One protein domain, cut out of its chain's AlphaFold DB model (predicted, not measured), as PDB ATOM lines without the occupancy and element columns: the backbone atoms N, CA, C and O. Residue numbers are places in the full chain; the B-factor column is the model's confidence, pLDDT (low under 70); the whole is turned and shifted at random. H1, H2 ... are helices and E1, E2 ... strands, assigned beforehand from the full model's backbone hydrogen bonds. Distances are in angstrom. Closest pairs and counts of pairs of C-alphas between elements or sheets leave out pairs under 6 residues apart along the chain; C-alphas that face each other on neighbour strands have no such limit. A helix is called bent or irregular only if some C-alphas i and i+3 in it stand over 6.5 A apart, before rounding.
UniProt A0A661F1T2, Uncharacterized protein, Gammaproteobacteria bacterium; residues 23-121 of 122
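What this domain is: This is residues 23 to 121 of the 122 residues of an uncharacterized protein of Gammaproteobacteria bacterium (UniProt A0A661F1T2). A small parallel sheet of three strands, E1, E2 and E3, stands in the middle, with H3 and H4 over one face and H5 over the other. Beyond H3, on the side away from the sheet, H1 packs on H3 and H2 packs on H1, and the longest axis runs from these two helices through the sheet to H5. The printed part has 99 residues with five named helices and three named strands, in the order H1 H2 E1 H3 E2 H4 E3 H5. The sheet's order is E1 E2 E3, and the class is mixed, helices and strands. The whole is compact, with a radius of gyration of the C-alphas of 13.3 A and spans of 35 by 26 by 23 A.

Where its parts are: In the sheet, E1 is residues 56 to 60, 13.3 A long, beginning at C-alpha 56 (127.792, 162.765, 170.479); E2 is residues 80 to 85, 16.4 A; E3 is residues 98 to 102, 13.2 A. H3 is residues 66 to 74, 12.5 A, and H4 residues 88 to 93, 10.5 A. H4 is neither bent nor irregular, but only just: C-alphas 89 and 92 are 6.1 A apart. H5, residues 108 to 120, 18.8 A, ends at C-alpha 120 (133.515, 154.081, 168.879). H1, residues 23 to 27, 5.9 A, begins at C-alpha 23 (116.965, 176.302, 168.831). H2, residues 38 to 50, 19.7 A, is irregular, with C-alphas 46 and 49 7.2 A apart.

How they stand to each other: E1 and E2 are parallel at 15 degrees, with N 59 and O 82 2.8 A apart, within hydrogen-bond range. E2 and E3 are parallel at 26 degrees, with N 99 and O 81 at 2.8 A. The units E1, H3, E2 and E2, H4, E3 are strand-helix-strand units, two parallel neighbour strands with a helix between, both with right-handed crossovers. With H5 on the opposite face from H3 and H4, there are three layers, helices on both faces of a sheet. H3 lies over E2 at a height over the sheet of 9.7 A, and is only just not over E1, with 2 of its C-alphas falling there; the closest C-alphas of H3 and E2 are those of His 72 and Ile 81, 7.2 A. H4 lies over E3 at 7.5 A, the closest C-alphas being those of Ala 91 and Ile 100, 5.5 A. H5 lies over E2 at 9.3 A, with C-alphas 82 and 118 the closest, 7.5 A. H1 touches H3 at Ala 27 and Leu 70, the closest C-alphas, 6.1 A. H2 touches H1 with residues 40 to 44 alone, the closest C-alphas being those of Trp 24 and Phe 40, 5.7 A. Every O i to N i+4 pair is within hydrogen-bond range in H1 and H3; H2 has 7 of 9, H5 8 of 9, and H4 0 of 2 but 3 of 3 O i to N i+3 pairs.

The domain as a whole: The C-alphas farthest apart are those of Glu 25 and Lys 109, 37.1 A. The printed part has no cut. The link from H1 to H2 is short, the other links are tight, and there is no long link. The mean pLDDT of the printed part is 95.3, and no printed residue is under 70.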
ATOM      1  N   ILE A  23     117.811 177.500 168.841       96.12
ATOM      2  CA  ILE A  23     116.965 176.302 168.831       96.12
ATOM      3  C   ILE A  23     115.537 176.634 168.398       96.12
ATOM      4  O   ILE A  23     114.932 175.857 167.661       96.12
ATOM      5  N   TRP A  24     114.985 177.766 168.840       95.56
ATOM      6  CA  TRP A  24     113.635 178.164 168.447       95.56
ATOM      7  C   TRP A  24     113.559 178.519 166.962       95.56
ATOM      8  O   TRP A  24     112.637 178.089 166.267       95.56
ATOM      9  N   GLU A  25     114.554 179.247 166.457       95.56
ATOM     10  CA  GLU A  25     114.636 179.603 165.040       95.56
ATOM     11  C   GLU A  25     114.700 178.363 164.144       95.56
ATOM     12  O   GLU A  25     113.934 178.255 163.183       95.56
ATOM     13  N   ILE A  26     115.514 177.373 164.515       95.88
ATOM     14  CA  ILE A  26     115.602 176.093 163.805       95.88
ATOM     15  C   ILE A  26     114.299 175.293 163.947       95.88
ATOM     16  O   ILE A  26     113.798 174.735 162.965       95.88
ATOM     17  N   ALA A  27     113.714 175.244 165.150       94.69
ATOM     18  CA  ALA A  27     112.495 174.486 165.429       94.69
ATOM     19  C   ALA A  27     111.317 174.928 164.550       94.69
ATOM     20  O   ALA A  27     110.558 174.077 164.090       94.69
ATOM     21  N   LYS A  28     111.204 176.225 164.234       92.94
ATOM     22  CA  LYS A  28     110.188 176.748 163.302       92.94
ATOM     23  C   LYS A  28     110.309 176.176 161.885       92.94
ATOM     24  O   LYS A  28     109.323 176.150 161.153       92.94
ATOM     25  N   THR A  29     111.485 175.688 161.490       93.75
ATOM     26  CA  THR A  29     111.703 175.037 160.185       93.75
ATOM     27  C   THR A  29     111.410 173.530 160.205       93.75
ATOM     28  O   THR A  29     111.465 172.860 159.166       93.75
ATOM     29  N   CYS A  30     111.129 172.960 161.380       89.19
ATOM     30  CA  CYS A  30     110.903 171.533 161.577       89.19
ATOM     31  C   CYS A  30     109.396 171.238 161.610       89.19
ATOM     32  O   CYS A  30     108.725 171.457 162.612       89.19
ATOM     33  N   THR A  31     108.849 170.696 160.519       84.38
ATOM     34  CA  THR A  31     107.396 170.485 160.360       84.38
ATOM     35  C   THR A  31     106.858 169.211 161.018       84.38
ATOM     36  O   THR A  31     105.648 168.998 161.045       84.38
ATOM     37  N   THR A  32     107.731 168.352 161.549       89.12
ATOM     38  CA  THR A  32     107.376 167.025 162.083       89.12
ATOM     39  C   THR A  32     107.666 166.864 163.579       89.12
ATOM     40  O   THR A  32     107.824 165.747 164.074       89.12
ATOM     41  N   MET A  33     107.741 167.974 164.317       88.25
ATOM     42  CA  MET A  33     108.085 167.996 165.738       88.25
ATOM     43  C   MET A  33     106.943 168.574 166.580       88.25
ATOM     44  O   MET A  33     106.446 169.659 166.299       88.25
ATOM     45  N   PHE A  34     106.584 167.880 167.663       88.38
ATOM     46  CA  PHE A  34     105.640 168.366 168.670       88.38
ATOM     47  C   PHE A  34     106.359 168.504 170.010       88.38
ATOM     48  O   PHE A  34     106.782 167.508 170.597       88.38
ATOM     49  N   LYS A  35     106.524 169.740 170.488       88.44
ATOM     50  CA  LYS A  35     107.126 170.049 171.791       88.44
ATOM     51  C   LYS A  35     106.430 171.256 172.413       88.44
ATOM     52  O   LYS A  35     105.942 172.131 171.700       88.44
ATOM     53  N   TRP A  36     106.414 171.319 173.741       91.06
ATOM     54  CA  TRP A  36     105.985 172.525 174.440       91.06
ATOM     55  C   TRP A  36     107.015 173.633 174.241       91.06
ATOM     56  O   TRP A  36     108.209 173.401 174.405       91.06
ATOM     57  N   HIS A  37     106.560 174.845 173.926       90.44
ATOM     58  CA  HIS A  37     107.450 175.939 173.530       90.44
ATOM     59  C   HIS A  37     108.537 176.263 174.568       90.44
ATOM     60  O   HIS A  37     109.691 176.474 174.208       90.44
ATOM     61  N   HIS A  38     108.216 176.200 175.862       89.00
ATOM     62  CA  HIS A  38     109.182 176.459 176.935       89.00
ATOM     63  C   HIS A  38     110.377 175.485 176.957       89.00
ATOM     64  O   HIS A  38     111.407 175.801 177.548       89.00
ATOM     65  N   TYR A  39     110.285 174.323 176.295       92.31
ATOM     66  CA  TYR A  39     111.426 173.414 176.156       92.31
ATOM     67  C   TYR A  39     112.528 174.013 175.290       92.31
ATOM     68  O   TYR A  39     113.693 173.760 175.562       92.31
ATOM     69  N   PHE A  40     112.193 174.823 174.282       94.12
ATOM     70  CA  PHE A  40     113.200 175.376 173.377       94.12
ATOM     71  C   PHE A  40     114.130 176.357 174.091       94.12
ATOM     72  O   PHE A  40     115.340 176.263 173.918       94.12
ATOM     73  N   THR A  41     113.595 177.212 174.970       92.25
ATOM     74  CA  THR A  41     114.415 178.083 175.826       92.25
ATOM     75  C   THR A  41     115.306 177.268 176.762       92.25
ATOM     76  O   THR A  41     116.503 177.524 176.850       92.25
ATOM     77  N   ALA A  42     114.752 176.240 177.415       93.44
ATOM     78  CA  ALA A  42     115.533 175.384 178.305       93.44
ATOM     79  C   ALA A  42     116.638 174.621 177.556       93.44
ATOM     80  O   ALA A  42     117.751 174.500 178.061       93.44
ATOM     81  N   TYR A  43     116.359 174.109 176.356       95.44
ATOM     82  CA  TYR A  43     117.370 173.453 175.536       95.44
ATOM     83  C   TYR A  43     118.471 174.421 175.135       95.44
ATOM     84  O   TYR A  43     119.634 174.057 175.263       95.44
ATOM     85  N   ASP A  44     118.130 175.636 174.706       94.62
ATOM     86  CA  ASP A  44     119.135 176.575 174.215       94.62
ATOM     87  C   ASP A  44     120.096 176.963 175.344       94.62
ATOM     88  O   ASP A  44     121.309 176.838 175.207       94.62
ATOM     89  N   GLU A  45     119.567 177.270 176.532       94.38
ATOM     90  CA  GLU A  45     120.384 177.574 177.711       94.38
ATOM     91  C   GLU A  45     121.299 176.416 178.138       94.38
ATOM     92  O   GLU A  45     122.442 176.634 178.548       94.38
ATOM     93  N   LYS A  46     120.798 175.174 178.107       96.50
ATOM     94  CA  LYS A  46     121.542 174.010 178.616       96.50
ATOM     95  C   LYS A  46     122.498 173.414 177.591       96.50
ATOM     96  O   LYS A  46     123.501 172.820 177.989       96.50
ATOM     97  N   LEU A  47     122.198 173.552 176.304       97.31
ATOM     98  CA  LEU A  47     122.958 172.940 175.219       97.31
ATOM     99  C   LEU A  47     123.902 173.926 174.521       97.31
ATOM    100  O   LEU A  47     124.862 173.467 173.905       97.31
ATOM    101  N   ALA A  48     123.732 175.244 174.697       97.00
ATOM    102  CA  ALA A  48     124.622 176.260 174.131       97.00
ATOM    103  C   ALA A  48     126.126 175.998 174.364       97.00
ATOM    104  O   ALA A  48     126.887 176.103 173.401       97.00
ATOM    105  N   PRO A  49     126.600 175.564 175.555       97.38
ATOM    106  CA  PRO A  49     128.028 175.273 175.769       97.38
ATOM    107  C   PRO A  49     128.598 174.125 174.915       97.38
ATOM    108  O   PRO A  49     129.810 173.888 174.908       97.38
ATOM    109  N   TYR A  50     127.731 173.363 174.251       97.19
ATOM    110  CA  TYR A  50     128.072 172.213 173.418       97.19
ATOM    111  C   TYR A  50     127.893 172.481 171.924       97.19
ATOM    112  O   TYR A  50     128.329 171.663 171.122       97.19
ATOM    113  N   ARG A  51     127.293 173.616 171.551       96.31
ATOM    114  CA  ARG A  51     126.938 173.950 170.169       96.31
ATOM    115  C   ARG A  51     128.143 173.945 169.227       96.31
ATOM    116  O   ARG A  51     128.099 173.300 168.187       96.31
ATOM    117  N   ASP A  52     129.226 174.619 169.610       97.00
ATOM    118  CA  ASP A  52     130.343 174.935 168.704       97.00
ATOM    119  C   ASP A  52     131.477 173.898 168.707       97.00
ATOM    120  O   ASP A  52     132.547 174.135 168.148       97.00
ATOM    121  N   LYS A  53     131.275 172.739 169.341       96.75
ATOM    122  CA  LYS A  53     132.259 171.651 169.371       96.75
ATOM    123  C   LYS A  53     131.618 170.327 168.957       96.75
ATOM    124  O   LYS A  53     130.430 170.144 169.208       96.75
ATOM    125  N   PRO A  54     132.384 169.391 168.371       97.19
ATOM    126  CA  PRO A  54     131.872 168.061 168.072       97.19
ATOM    127  C   PRO A  54     131.341 167.390 169.341       97.19
ATOM    128  O   PRO A  54     132.052 167.283 170.346       97.19
ATOM    129  N   VAL A  55     130.091 166.940 169.295       97.00
ATOM    130  CA  VAL A  55     129.466 166.161 170.367       97.00
ATOM    131  C   VAL A  55     128.865 164.874 169.842       97.00
ATOM    132  O   VAL A  55     128.591 164.732 168.658       97.00
ATOM    133  N   LYS A  56     128.626 163.932 170.749       96.56
ATOM    134  CA  LYS A  56     127.792 162.765 170.479       96.56
ATOM    135  C   LYS A  56     126.552 162.868 171.343       96.56
ATOM    136  O   LYS A  56     126.672 162.980 172.562       96.56
ATOM    137  N   ILE A  57     125.386 162.853 170.716       96.44
ATOM    138  CA  ILE A  57     124.098 162.929 171.403       96.44
ATOM    139  C   ILE A  57     123.280 161.678 171.111       96.44
ATOM    140  O   ILE A  57     123.260 161.197 169.981       96.44
ATOM    141  N   LEU A  58     122.617 161.163 172.144       97.00
ATOM    142  CA  LEU A  58     121.629 160.097 172.045       97.00
ATOM    143  C   LEU A  58     120.232 160.706 172.198       97.00
ATOM    144  O   LEU A  58     119.933 161.314 173.226       97.00
ATOM    145  N   GLU A  59     119.380 160.524 171.197       97.06
ATOM    146  CA  GLU A  59     117.951 160.818 171.253       97.06
ATOM    147  C   GLU A  59     117.172 159.509 171.362       97.06
ATOM    148  O   GLU A  59     117.267 158.657 170.484       97.06
ATOM    149  N   ILE A  60     116.370 159.362 172.414       97.31
ATOM    150  CA  ILE A  60     115.412 158.260 172.538       97.31
ATOM    151  C   ILE A  60     114.041 158.767 172.082       97.31
ATOM    152  O   ILE A  60     113.521 159.733 172.642       97.31
ATOM    153  N   GLY A  61     113.464 158.097 171.083       97.19
ATOM    154  CA  GLY A  61     112.195 158.448 170.449       97.19
ATOM    155  C   GLY A  61     112.379 159.325 169.209       97.19
ATOM    156  O   GLY A  61     112.225 160.541 169.278       97.19
ATOM    157  N   VAL A  62     112.639 158.695 168.060       97.56
ATOM    158  CA  VAL A  62     112.825 159.353 166.753       97.56
ATOM    159  C   VAL A  62     111.493 159.783 166.139       97.56
ATOM    160  O   VAL A  62     111.369 160.883 165.593       97.56
ATOM    161  N   HIS A  63     110.483 158.915 166.204       95.25
ATOM    162  CA  HIS A  63     109.128 159.116 165.695       95.25
ATOM    163  C   HIS A  63     109.051 159.626 164.235       95.25
ATOM    164  O   HIS A  63     109.053 158.831 163.295       95.25
ATOM    165  N   TYR A  64     108.952 160.946 164.024       96.00
ATOM    166  CA  TYR A  64     108.910 161.572 162.692       96.00
ATOM    167  C   TYR A  64     110.190 162.344 162.312       96.00
ATOM    168  O   TYR A  64     110.193 163.081 161.320       96.00
ATOM    169  N   GLY A  65     111.267 162.198 163.087       96.12
ATOM    170  CA  GLY A  65     112.598 162.743 162.796       96.12
ATOM    171  C   GLY A  65     112.744 164.260 162.959       96.12
ATOM    172  O   GLY A  65     113.782 164.815 162.606       96.12
ATOM    173  N   GLY A  66     111.725 164.953 163.475       96.12
ATOM    174  CA  GLY A  66     111.736 166.413 163.594       96.12
ATOM    175  C   GLY A  66     112.827 166.939 164.533       96.12
ATOM    176  O   GLY A  66     113.520 167.893 164.190       96.12
ATOM    177  N   SER A  67     113.031 166.291 165.682       96.69
ATOM    178  CA  SER A  67     114.118 166.631 166.613       96.69
ATOM    179  C   SER A  67     115.498 166.254 166.079       96.69
ATOM    180  O   SER A  67     116.431 167.025 166.263       96.69
ATOM    181  N   LEU A  68     115.628 165.164 165.319       97.50
ATOM    182  CA  LEU A  68     116.897 164.824 164.667       97.50
ATOM    183  C   LEU A  68     117.355 165.927 163.703       97.50
ATOM    184  O   LEU A  68     118.533 166.279 163.686       97.50
ATOM    185  N   LYS A  69     116.425 166.510 162.931       96.56
ATOM    186  CA  LYS A  69     116.714 167.681 162.088       96.56
ATOM    187  C   LYS A  69     117.164 168.876 162.938       96.56
ATOM    188  O   LYS A  69     118.158 169.507 162.596       96.56
ATOM    189  N   LEU A  70     116.465 169.151 164.040       97.31
ATOM    190  CA  LEU A  70     116.830 170.223 164.968       97.31
ATOM    191  C   LEU A  70     118.268 170.058 165.482       97.31
ATOM    192  O   LEU A  70     119.045 171.003 165.416       97.31
ATOM    193  N   TRP A  71     118.643 168.868 165.952       97.81
ATOM    194  CA  TRP A  71     119.995 168.621 166.466       97.81
ATOM    195  C   TRP A  71     121.061 168.679 165.379       97.81
ATOM    196  O   TRP A  71     122.149 169.187 165.634       97.81
ATOM    197  N   HIS A  72     120.738 168.202 164.175       97.12
ATOM    198  CA  HIS A  72     121.623 168.260 163.014       97.12
ATOM    199  C   HIS A  72     121.982 169.696 162.627       97.12
ATOM    200  O   HIS A  72     123.127 169.960 162.282       97.12
ATOM    201  N   GLU A  73     121.021 170.618 162.705       96.88
ATOM    202  CA  GLU A  73     121.253 172.034 162.403       96.88
ATOM    203  C   GLU A  73     121.846 172.811 163.589       96.88
ATOM    204  O   GLU A  73     122.554 173.796 163.383       96.88
ATOM    205  N   TYR A  74     121.559 172.396 164.826       97.62
ATOM    206  CA  TYR A  74     121.986 173.128 166.016       97.62
ATOM    207  C   TYR A  74     123.441 172.855 166.410       97.62
ATOM    208  O   TYR A  74     124.168 173.795 166.732       97.62
ATOM    209  N   PHE A  75     123.868 171.590 166.423       98.06
ATOM    210  CA  PHE A  75     125.209 171.218 166.873       98.06
ATOM    211  C   PHE A  75     126.260 171.349 165.768       98.06
ATOM    212  O   PHE A  75     125.952 171.362 164.579       98.06
ATOM    213  N   HIS A  76     127.530 171.401 166.173       97.69
ATOM    214  CA  HIS A  76     128.676 171.446 165.272       97.69
ATOM    215  C   HIS A  76     128.572 170.365 164.189       97.69
ATOM    216  O   HIS A  76     128.229 169.224 164.495       97.69
ATOM    217  N   LYS A  77     128.939 170.694 162.946       96.38
ATOM    218  CA  LYS A  77     128.820 169.807 161.770       96.38
ATOM    219  C   LYS A  77     129.464 168.420 161.929       96.38
ATOM    220  O   LYS A  77     129.013 167.466 161.312       96.38
ATOM    221  N   ASP A  78     130.499 168.323 162.763       96.69
ATOM    222  CA  ASP A  78     131.222 167.071 163.045       96.69
ATOM    223  C   ASP A  78     130.653 166.329 164.277       96.69
ATOM    224  O   ASP A  78     131.277 165.418 164.807       96.69
ATOM    225  N   SER A  79     129.491 166.745 164.787       97.44
ATOM    226  CA  SER A  79     128.780 166.039 165.860       97.44
ATOM    227  C   SER A  79     128.083 164.805 165.316       97.44
ATOM    228  O   SER A  79     127.630 164.829 164.182       97.44
ATOM    229  N   THR A  80     127.909 163.769 166.129       97.62
ATOM    230  CA  THR A  80     127.126 162.576 165.789       97.62
ATOM    231  C   THR A  80     125.823 162.556 166.576       97.62
ATOM    232  O   THR A  80     125.820 162.715 167.798       97.62
ATOM    233  N   ILE A  81     124.712 162.313 165.890       97.94
ATOM    234  CA  ILE A  81     123.386 162.182 166.494       97.94
ATOM    235  C   ILE A  81     122.959 160.730 166.350       97.94
ATOM    236  O   ILE A  81     122.823 160.237 165.237       97.94
ATOM    237  N   VAL A  82     122.743 160.042 167.464       98.06
ATOM    238  CA  VAL A  82     122.218 158.677 167.471       98.06
ATOM    239  C   VAL A  82     120.764 158.723 167.905       98.06
ATOM    240  O   VAL A  82     120.460 159.121 169.024       98.06
ATOM    241  N   GLY A  83     119.862 158.359 166.999       98.00
ATOM    242  CA  GLY A  83     118.438 158.218 167.273       98.00
ATOM    243  C   GLY A  83     118.083 156.767 167.570       98.00
ATOM    244  O   GLY A  83     118.379 155.886 166.768       98.00
ATOM    245  N   VAL A  84     117.417 156.526 168.693       98.38
ATOM    246  CA  VAL A  84     116.884 155.220 169.090       98.38
ATOM    247  C   VAL A  84     115.370 155.230 168.988       98.38
ATOM    248  O   VAL A  84     114.712 156.128 169.515       98.38
ATOM    249  N   ASP A  85     114.804 154.214 168.346       98.50
ATOM    250  CA  ASP A  85     113.357 154.001 168.311       98.50
ATOM    251  C   ASP A  85     113.019 152.513 168.205       98.50
ATOM    252  O   ASP A  85     113.784 151.736 167.637       98.50
ATOM    253  N   ILE A  86     111.857 152.119 168.722       98.38
ATOM    254  CA  ILE A  86     111.363 150.744 168.611       98.38
ATOM    255  C   ILE A  86     110.766 150.471 167.222       98.38
ATOM    256  O   ILE A  86     110.728 149.332 166.765       98.38
ATOM    257  N   GLU A  87     110.306 151.517 166.534       98.25
ATOM    258  CA  GLU A  87     109.656 151.419 165.231       98.25
ATOM    259  C   GLU A  87     110.685 151.334 164.092       98.25
ATOM    260  O   GLU A  87     111.344 152.322 163.762       98.25
ATOM    261  N   GLU A  88     110.758 150.192 163.400       98.19
ATOM    262  CA  GLU A  88     111.714 149.951 162.299       98.19
ATOM    263  C   GLU A  88     111.684 151.033 161.206       98.19
ATOM    264  O   GLU A  88     112.712 151.376 160.617       98.19
ATOM    265  N   ARG A  89     110.513 151.637 160.957       98.25
ATOM    266  CA  ARG A  89     110.348 152.717 159.970       98.25
ATOM    267  C   ARG A  89     111.258 153.918 160.241       98.25
ATOM    268  O   ARG A  89     111.524 154.680 159.314       98.25
ATOM    269  N   CYS A  90     111.705 154.114 161.483       98.44
ATOM    270  CA  CYS A  90     112.570 155.225 161.867       98.44
ATOM    271  C   CYS A  90     113.972 155.119 161.251       98.44
ATOM    272  O   CYS A  90     114.620 156.150 161.077       98.44
ATOM    273  N   ALA A  91     114.401 153.929 160.802       98.25
ATOM    274  CA  ALA A  91     115.669 153.735 160.092       98.25
ATOM    275  C   ALA A  91     115.814 154.648 158.859       98.25
ATOM    276  O   ALA A  91     116.920 155.054 158.506       98.25
ATOM    277  N   ARG A  92     114.694 155.052 158.239       98.00
ATOM    278  CA  ARG A  92     114.670 155.972 157.086       98.00
ATOM    279  C   ARG A  92     115.228 157.372 157.372       98.00
ATOM    280  O   ARG A  92     115.427 158.133 156.432       98.00
ATOM    281  N   TYR A  93     115.384 157.743 158.644       97.88
ATOM    282  CA  TYR A  93     115.881 159.059 159.052       97.88
ATOM    283  C   TYR A  93     117.406 159.114 159.204       97.88
ATOM    284  O   TYR A  93     117.937 160.199 159.433       97.88
ATOM    285  N   ALA A  94     118.104 157.984 159.053       97.75
ATOM    286  CA  ALA A  94     119.560 157.963 158.998       97.75
ATOM    287  C   ALA A  94     120.055 158.760 157.781       97.75
ATOM    288  O   ALA A  94     119.585 158.548 156.661       97.75
ATOM    289  N   ARG A  95     120.990 159.686 158.006       95.94
ATOM    290  CA  ARG A  95     121.629 160.517 156.970       95.94
ATOM    291  C   ARG A  95     122.797 161.288 157.563       95.94
ATOM    292  O   ARG A  95     122.738 161.639 158.733       95.94
ATOM    293  N   ASP A  96     123.780 161.648 156.745       95.44
ATOM    294  CA  ASP A  96     124.887 162.526 157.139       95.44
ATOM    295  C   ASP A  96     125.523 162.092 158.476       95.44
ATOM    296  O   ASP A  96     126.115 161.019 158.564       95.44
ATOM    297  N   ASN A  97     125.360 162.898 159.525       95.81
ATOM    298  CA  ASN A  97     125.847 162.645 160.878       95.81
ATOM    299  C   ASN A  97     124.791 162.050 161.838       95.81
ATOM    300  O   ASN A  97     124.998 162.025 163.053       95.81
ATOM    301  N   ILE A  98     123.655 161.593 161.307       97.88
ATOM    302  CA  ILE A  98     122.556 160.943 162.024       97.88
ATOM    303  C   ILE A  98     122.631 159.431 161.800       97.88
ATOM    304  O   ILE A  98     122.419 158.934 160.691       97.88
ATOM    305  N   VAL A  99     122.850 158.699 162.887       97.62
ATOM    306  CA  VAL A  99     122.770 157.238 162.967       97.62
ATOM    307  C   VAL A  99     121.438 156.859 163.606       97.62
ATOM    308  O   VAL A  99     121.000 157.514 164.550       97.62
ATOM    309  N   ILE A 100     120.789 155.804 163.110       98.19
ATOM    310  CA  ILE A 100     119.569 155.260 163.715       98.19
ATOM    311  C   ILE A 100     119.836 153.843 164.205       98.19
ATOM    312  O   ILE A 100     120.322 153.005 163.448       98.19
ATOM    313  N   GLU A 101     119.466 153.577 165.451       98.06
ATOM    314  CA  GLU A 101     119.485 152.251 166.052       98.06
ATOM    315  C   GLU A 101     118.051 151.841 166.402       98.06
ATOM    316  O   GLU A 101     117.321 152.580 167.064       98.06
ATOM    317  N   ILE A 102     117.629 150.666 165.932       98.31
ATOM    318  CA  ILE A 102     116.294 150.139 166.225       98.31
ATOM    319  C   ILE A 102     116.366 149.255 167.465       98.31
ATOM    320  O   ILE A 102     117.093 148.259 167.475       98.31
ATOM    321  N   GLY A 103     115.611 149.613 168.500       97.75
ATOM    322  CA  GLY A 103     115.574 148.868 169.751       97.75
ATOM    323  C   GLY A 103     114.682 149.493 170.818       97.75
ATOM    324  O   GLY A 103     114.179 150.608 170.686       97.75
ATOM    325  N   ASP A 104     114.473 148.735 171.889       97.94
ATOM    326  CA  ASP A 104     113.621 149.121 173.009       97.94
ATOM    327  C   ASP A 104     114.444 149.852 174.081       97.94
ATOM    328  O   ASP A 104     115.417 149.318 174.612       97.94
ATOM    329  N   GLN A 105     114.030 151.066 174.448       97.06
ATOM    330  CA  GLN A 105     114.661 151.842 175.522       97.06
ATOM    331  C   GLN A 105     114.571 151.182 176.910       97.06
ATOM    332  O   GLN A 105     115.253 151.611 177.837       97.06
ATOM    333  N   SER A 106     113.700 150.188 177.090       97.44
ATOM    334  CA  SER A 106     113.594 149.404 178.322       97.44
ATOM    335  C   SER A 106     114.545 148.200 178.352       97.44
ATOM    336  O   SER A 106     114.767 147.631 179.423       97.44
ATOM    337  N   ASP A 107     115.162 147.841 177.219       98.19
ATOM    338  CA  ASP A 107     116.186 146.801 177.159       98.19
ATOM    339  C   ASP A 107     117.560 147.380 177.538       98.19
ATOM    340  O   ASP A 107     118.268 148.018 176.757       98.19
ATOM    341  N   GLU A 108     117.971 147.115 178.778       97.56
ATOM    342  CA  GLU A 108     119.262 147.545 179.317       97.56
ATOM    343  C   GLU A 108     120.461 147.007 178.512       97.56
ATOM    344  O   GLU A 108     121.484 147.687 178.394       97.56
ATOM    345  N   LYS A 109     120.370 145.791 177.953       97.75
ATOM    346  CA  LYS A 109     121.465 145.218 177.153       97.75
ATOM    347  C   LYS A 109     121.601 145.976 175.846       97.75
ATOM    348  O   LYS A 109     122.721 146.319 175.471       97.75
ATOM    349  N   PHE A 110     120.477 146.262 175.196       97.06
ATOM    350  CA  PHE A 110     120.446 147.105 174.010       97.06
ATOM    351  C   PHE A 110     121.047 148.488 174.302       97.06
ATOM    352  O   PHE A 110     121.980 148.892 173.612       97.06
ATOM    353  N   LEU A 111     120.626 149.167 175.376       96.12
ATOM    354  CA  LEU A 111     121.174 150.484 175.728       96.12
ATOM    355  C   LEU A 111     122.685 150.455 176.012       96.12
ATOM    356  O   LEU A 111     123.408 151.367 175.611       96.12
ATOM    357  N   LYS A 112     123.198 149.403 176.662       95.62
ATOM    358  CA  LYS A 112     124.646 149.227 176.884       95.62
ATOM    359  C   LYS A 112     125.416 149.023 175.579       95.62
ATOM    360  O   LYS A 112     126.522 149.552 175.429       95.62
ATOM    361  N   LEU A 113     124.851 148.259 174.646       94.38
ATOM    362  CA  LEU A 113     125.429 148.055 173.318       94.38
ATOM    363  C   LEU A 113     125.427 149.357 172.513       94.38
ATOM    364  O   LEU A 113     126.471 149.724 171.984       94.38
ATOM    365  N   SER A 114     124.307 150.081 172.513       92.69
ATOM    366  CA  SER A 114     124.155 151.399 171.889       92.69
ATOM    367  C   SER A 114     125.191 152.398 172.414       92.69
ATOM    368  O   SER A 114     125.968 152.972 171.654       92.69
ATOM    369  N   TRP A 115     125.325 152.512 173.739       90.25
ATOM    370  CA  TRP A 115     126.342 153.359 174.368       90.25
ATOM    371  C   TRP A 115     127.770 153.002 173.927       90.25
ATOM    372  O   TRP A 115     128.587 153.874 173.625       90.25
ATOM    373  N   THR A 116     128.077 151.705 173.867       91.44
ATOM    374  CA  THR A 116     129.394 151.218 173.436       91.44
ATOM    375  C   THR A 116     129.637 151.505 171.952       91.44
ATOM    376  O   THR A 116     130.733 151.923 171.581       91.44
ATOM    377  N   SER A 117     128.620 151.327 171.105       89.12
ATOM    378  CA  SER A 117     128.632 151.685 169.682       89.12
ATOM    379  C   SER A 117     128.960 153.172 169.510       89.12
ATOM    380  O   SER A 117     129.963 153.517 168.882       89.12
ATOM    381  N   MET A 118     128.218 154.045 170.199       89.56
ATOM    382  CA  MET A 118     128.421 155.495 170.184       89.56
ATOM    383  C   MET A 118     129.844 155.912 170.553       89.56
ATOM    384  O   MET A 118     130.419 156.793 169.910       89.56
ATOM    385  N   ALA A 119     130.445 155.290 171.570       85.06
ATOM    386  CA  ALA A 119     131.807 155.611 171.992       85.06
ATOM    387  C   ALA A 119     132.837 155.414 170.862       85.06
ATOM    388  O   ALA A 119     133.785 156.195 170.774       85.06
ATOM    389  N   ASN A 120     132.603 154.453 169.964       85.81
ATOM    390  CA  ASN A 120     133.515 154.081 168.879       85.81
ATOM    391  C   ASN A 120     133.283 154.831 167.557       85.81
ATOM    392  O   ASN A 120     134.103 154.710 166.650       85.81
ATOM    393  N   LEU A 121     132.197 155.597 167.427       81.06
ATOM    394  CA  LEU A 121     131.959 156.430 166.241       81.06
ATOM    395  C   LEU A 121     133.012 157.551 166.163       81.06
ATOM    396  O   LEU A 121     133.352 158.142 167.186       81.06
TER     397      LEU A 121